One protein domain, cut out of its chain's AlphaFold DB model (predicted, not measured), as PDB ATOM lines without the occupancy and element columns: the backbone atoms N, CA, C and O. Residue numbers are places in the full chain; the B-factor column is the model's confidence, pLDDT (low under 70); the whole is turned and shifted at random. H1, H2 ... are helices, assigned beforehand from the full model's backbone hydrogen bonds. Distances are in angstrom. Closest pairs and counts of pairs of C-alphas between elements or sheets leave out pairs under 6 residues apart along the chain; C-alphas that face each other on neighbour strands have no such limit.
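Overview. This is residues 57 to 96 of the 96 residues of an uncharacterized protein of Pseudanabaena biceps PCC 7429 (UniProt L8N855). Two helices make an open L: H1 is one arm, and H2 starts close to the last turns of H1 and runs away from it. The link, residues 75 to 79, folds back from the end of H1 to the start of H2, and residues 84 to 96 stick out. The printed part has 40 residues with two named helices, H1 then H2, and no named strand; the class is all helix. It is loose, with a radius of gyration of the C-alphas of 11.7 A and spans of 32 by 24 by 16 A.

Arrangement. H1, residues 62 to 74, and H2, residues 80 to 94, are close but not clearly touching. Their closest C-alphas, those of Leu 72 and Phe 80, are 7.3 A apart. Their lines are only just about perpendicular, at 72 degrees. Every O i to N i+4 pair is within hydrogen-bond range in H2, and 8 of 9 in H1.

Along the chain. H1 begins at C-alpha 62 (-44.963, 21.768, 24.497) and is 19.1 A long. H2 is 21.5 A long and ends at C-alpha 94 (-21.556, 24.045, 37.343).

Size, cuts and confidence. The C-alphas farthest apart, of Glu 74 and Lys 96, are 33.2 A apart. The printed part has no cut, and its H1 to H2 link is tight. No printed residue is under 70 in pLDDT.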
ATOM      1  N   GLY A  57     -44.157  24.741  39.783       95.00
ATOM      2  CA  GLY A  57     -44.757  24.801  38.446       95.00
ATOM      3  C   GLY A  57     -43.964  25.730  37.528       95.00
ATOM      4  O   GLY A  57     -43.660  26.855  37.910       95.00
ATOM      5  N   VAL A  58     -43.636  25.266  36.319       95.81
ATOM      6  CA  VAL A  58     -42.830  26.011  35.336       95.81
ATOM      7  C   VAL A  58     -43.375  25.829  33.921       95.81
ATOM      8  O   VAL A  58     -44.010  24.818  33.609       95.81
ATOM      9  N   TYR A  59     -43.100  26.795  33.045       97.62
ATOM     10  CA  TYR A  59     -43.407  26.685  31.623       97.62
ATOM     11  C   TYR A  59     -42.231  26.085  30.856       97.62
ATOM     12  O   TYR A  59     -41.103  26.556  30.960       97.62
ATOM     13  N   ILE A  60     -42.520  25.081  30.031       96.62
ATOM     14  CA  ILE A  60     -41.586  24.523  29.049       96.62
ATOM     15  C   ILE A  60     -42.281  24.406  27.686       96.62
ATOM     16  O   ILE A  60     -43.505  24.218  27.637       96.62
ATOM     17  N   PRO A  61     -41.546  24.480  26.562       98.50
ATOM     18  CA  PRO A  61     -42.127  24.273  25.242       98.50
ATOM     19  C   PRO A  61     -42.873  22.936  25.144       98.50
ATOM     20  O   PRO A  61     -42.345  21.878  25.496       98.50
ATOM     21  N   LYS A  62     -44.097  22.959  24.599       98.19
ATOM     22  CA  LYS A  62     -44.963  21.768  24.497       98.19
ATOM     23  C   LYS A  62     -44.280  20.595  23.788       98.19
ATOM     24  O   LYS A  62     -44.441  19.456  24.214       98.19
ATOM     25  N   LYS A  63     -43.513  20.877  22.728       98.12
ATOM     26  CA  LYS A  63     -42.759  19.860  21.978       98.12
ATOM     27  C   LYS A  63     -41.741  19.135  22.865       98.12
ATOM     28  O   LYS A  63     -41.684  17.914  22.826       98.12
ATOM     29  N   ILE A  64     -41.019  19.876  23.708       97.69
ATOM     30  CA  ILE A  64     -40.042  19.314  24.650       97.69
ATOM     31  C   ILE A  64     -40.753  18.446  25.691       97.69
ATOM     32  O   ILE A  64     -40.370  17.301  25.891       97.69
ATOM     33  N   ASN A  65     -41.835  18.946  26.299       97.25
ATOM     34  CA  ASN A  65     -42.606  18.181  27.287       97.25
ATOM     35  C   ASN A  65     -43.112  16.837  26.730       97.25
ATOM     36  O   ASN A  65     -43.062  15.818  27.413       97.25
ATOM     37  N   LEU A  66     -43.617  16.835  25.491       97.50
ATOM     38  CA  LEU A  66     -44.100  15.619  24.837       97.50
ATOM     39  C   LEU A  66     -42.973  14.609  24.608       97.50
ATOM     40  O   LEU A  66     -43.141  13.437  24.934       97.50
ATOM     41  N   GLU A  67     -41.833  15.065  24.095       97.44
ATOM     42  CA  GLU A  67     -40.701  14.185  23.812       97.44
ATOM     43  C   GLU A  67     -40.079  13.619  25.094       97.44
ATOM     44  O   GLU A  67     -39.817  12.420  25.172       97.44
ATOM     45  N   VAL A  68     -39.940  14.435  26.143       96.75
ATOM     46  CA  VAL A  68     -39.463  13.974  27.456       96.75
ATOM     47  C   VAL A  68     -40.382  12.890  28.018       96.75
ATOM     48  O   VAL A  68     -39.904  11.846  28.449       96.75
ATOM     49  N   LYS A  69     -41.706  13.084  27.968       95.44
ATOM     50  CA  LYS A  69     -42.661  12.060  28.418       95.44
ATOM     51  C   LYS A  69     -42.541  10.764  27.624       95.44
ATOM     52  O   LYS A  69     -42.614   9.697  28.221       95.44
ATOM     53  N   ARG A  70     -42.350  10.846  26.303       96.00
ATOM     54  CA  ARG A  70     -42.153   9.671  25.444       96.00
ATOM     55  C   ARG A  70     -40.918   8.879  25.876       96.00
ATOM     56  O   ARG A  70     -41.025   7.681  26.094       96.00
ATOM     57  N   GLN A  71     -39.784   9.554  26.058       96.12
ATOM     58  CA  GLN A  71     -38.544   8.899  26.481       96.12
ATOM     59  C   GLN A  71     -38.623   8.341  27.905       96.12
ATOM     60  O   GLN A  71     -38.071   7.279  28.174       96.12
ATOM     61  N   LEU A  72     -39.328   9.017  28.815       95.81
ATOM     62  CA  LEU A  72     -39.540   8.509  30.171       95.81
ATOM     63  C   LEU A  72     -40.454   7.278  30.201       95.81
ATOM     64  O   LEU A  72     -40.261   6.417  31.041       95.81
ATOM     65  N   LEU A  73     -41.407   7.131  29.275       94.25
ATOM     66  CA  LEU A  73     -42.199   5.896  29.181       94.25
ATOM     67  C   LEU A  73     -41.355   4.676  28.785       94.25
ATOM     68  O   LEU A  73     -41.708   3.556  29.141       94.25
ATOM     69  N   GLU A  74     -40.252   4.884  28.064       92.12
ATOM     70  CA  GLU A  74     -39.309   3.820  27.698       92.12
ATOM     71  C   GLU A  74     -38.378   3.435  28.864       92.12
ATOM     72  O   GLU A  74     -37.791   2.354  28.844       92.12
ATOM     73  N   ARG A  75     -38.251   4.289  29.891       89.50
ATOM     74  CA  ARG A  75     -37.386   4.087  31.064       89.50
ATOM     75  C   ARG A  75     -38.236   3.865  32.316       89.50
ATOM     76  O   ARG A  75     -38.801   4.801  32.865       89.50
ATOM     77  N   SER A  76     -38.337   2.625  32.783       80.75
ATOM     78  CA  SER A  76     -39.231   2.267  33.898       80.75
ATOM     79  C   SER A  76     -38.758   2.727  35.284       80.75
ATOM     80  O   SER A  76     -39.527   2.654  36.240       80.75
ATOM     81  N   ASP A  77     -37.512   3.175  35.409       90.94
ATOM     82  CA  ASP A  77     -36.835   3.497  36.666       90.94
ATOM     83  C   ASP A  77     -36.784   4.998  36.987       90.94
ATOM     84  O   ASP A  77     -36.351   5.374  38.074       90.94
ATOM     85  N   LEU A  78     -37.210   5.860  36.061       92.81
ATOM     86  CA  LEU A  78     -37.083   7.310  36.180       92.81
ATOM     87  C   LEU A  78     -38.424   7.997  35.972       92.81
ATOM     88  O   LEU A  78     -39.079   7.813  34.946       92.81
ATOM     89  N   ASP A  79     -38.797   8.865  36.911       93.00
ATOM     90  CA  ASP A  79     -39.911   9.779  36.705       93.00
ATOM     91  C   ASP A  79     -39.450  11.198  36.330       93.00
ATOM     92  O   ASP A  79     -38.266  11.543  36.298       93.00
ATOM     93  N   PHE A  80     -40.425  12.043  35.997       94.62
ATOM     94  CA  PHE A  80     -40.160  13.420  35.588       94.62
ATOM     95  C   PHE A  80     -39.518  14.258  36.701       94.62
ATOM     96  O   PHE A  80     -38.685  15.115  36.419       94.62
ATOM     97  N   SER A  81     -39.897  14.022  37.959       94.44
ATOM     98  CA  SER A  81     -39.309  14.723  39.098       94.44
ATOM     99  C   SER A  81     -37.845  14.332  39.270       94.44
ATOM    100  O   SER A  81     -37.036  15.223  39.490       94.44
ATOM    101  N   ASP A  82     -37.488  13.058  39.099       95.25
ATOM    102  CA  ASP A  82     -36.095  12.601  39.198       95.25
ATOM    103  C   ASP A  82     -35.219  13.215  38.099       95.25
ATOM    104  O   ASP A  82     -34.090  13.635  38.356       95.25
ATOM    105  N   LEU A  83     -35.747  13.313  36.872       96.44
ATOM    106  CA  LEU A  83     -35.063  13.977  35.760       96.44
ATOM    107  C   LEU A  83     -34.782  15.454  36.069       96.44
ATOM    108  O   LEU A  83     -33.661  15.919  35.873       96.44
ATOM    109  N   VAL A  84     -35.790  16.189  36.546       96.25
ATOM    110  CA  VAL A  84     -35.640  17.613  36.877       96.25
ATOM    111  C   VAL A  84     -34.652  17.806  38.026       96.25
ATOM    112  O   VAL A  84     -33.793  18.676  37.923       96.25
ATOM    113  N   THR A  85     -34.716  16.977  39.074       96.56
ATOM    114  CA  THR A  85     -33.766  17.032  40.195       96.56
ATOM    115  C   THR A  85     -32.325  16.910  39.707       96.56
ATOM    116  O   THR A  85     -31.516  17.781  40.009       96.56
ATOM    117  N   LYS A  86     -32.018  15.907  38.872       96.81
ATOM    118  CA  LYS A  86     -30.659  15.709  38.336       96.81
ATOM    119  C   LYS A  86     -30.162  16.904  37.522       96.81
ATOM    120  O   LYS A  86     -29.013  17.306  37.670       96.81
ATOM    121  N   LEU A  87     -31.019  17.481  36.676       96.88
ATOM    122  CA  LEU A  87     -30.660  18.656  35.872       96.88
ATOM    123  C   LEU A  87     -30.364  19.881  36.748       96.88
ATOM    124  O   LEU A  87     -29.421  20.618  36.469       96.88
ATOM    125  N   LEU A  88     -31.145  20.095  37.810       97.00
ATOM    126  CA  LEU A  88     -30.932  21.202  38.747       97.00
ATOM    127  C   LEU A  88     -29.680  20.998  39.604       97.00
ATOM    128  O   LEU A  88     -28.920  21.942  39.796       97.00
ATOM    129  N   GLU A  89     -29.429  19.779  40.082       97.81
ATOM    130  CA  GLU A  89     -28.197  19.436  40.801       97.81
ATOM    131  C   GLU A  89     -26.961  19.662  39.932       97.81
ATOM    132  O   GLU A  89     -25.996  20.269  40.394       97.81
ATOM    133  N   GLN A  90     -27.003  19.225  38.670       98.19
ATOM    134  CA  GLN A  90     -25.925  19.468  37.716       98.19
ATOM    135  C   GLN A  90     -25.703  20.971  37.512       98.19
ATOM    136  O   GLN A  90     -24.575  21.446  37.620       98.19
ATOM    137  N   TRP A  91     -26.772  21.739  37.292       97.88
ATOM    138  CA  TRP A  91     -26.671  23.189  37.141       97.88
ATOM    139  C   TRP A  91     -26.054  23.860  38.381       97.88
ATOM    140  O   TRP A  91     -25.186  24.720  38.247       97.88
ATOM    141  N   LEU A  92     -26.429  23.435  39.591       97.94
ATOM    142  CA  LEU A  92     -25.841  23.944  40.836       97.94
ATOM    143  C   LEU A  92     -24.359  23.577  40.991       97.94
ATOM    144  O   LEU A  92     -23.614  24.332  41.604       97.94
ATOM    145  N   GLN A  93     -23.922  22.429  40.474       97.50
ATOM    146  CA  GLN A  93     -22.509  22.039  40.487       97.50
ATOM    147  C   GLN A  93     -21.674  22.889  39.526       97.50
ATOM    148  O   GLN A  93     -20.553  23.253  39.865       97.50
ATOM    149  N   GLU A  94     -22.220  23.215  38.356       97.38
ATOM    150  CA  GLU A  94     -21.556  24.045  37.343       97.38
ATOM    151  C   GLU A  94     -21.466  25.527  37.744       97.38
ATOM    152  O   GLU A  94     -20.583  26.234  37.266       97.38
ATOM    153  N   ASN A  95     -22.361  25.998  38.618       94.69
ATOM    154  CA  ASN A  95     -22.480  27.406  39.019       94.69
ATOM    155  C   ASN A  95     -22.123  27.639  40.501       94.69
ATOM    156  O   ASN A  95     -22.697  28.520  41.146       94.69
ATOM    157  N   LYS A  96     -21.209  26.828  41.043       72.81
ATOM    158  CA  LYS A  96     -20.662  26.968  42.401       72.81
ATOM    159  C   LYS A  96     -19.421  27.849  42.466       72.81
ATOM    160  O   LYS A  96     -18.643  27.853  41.489       72.81
TER     161      LYS A  96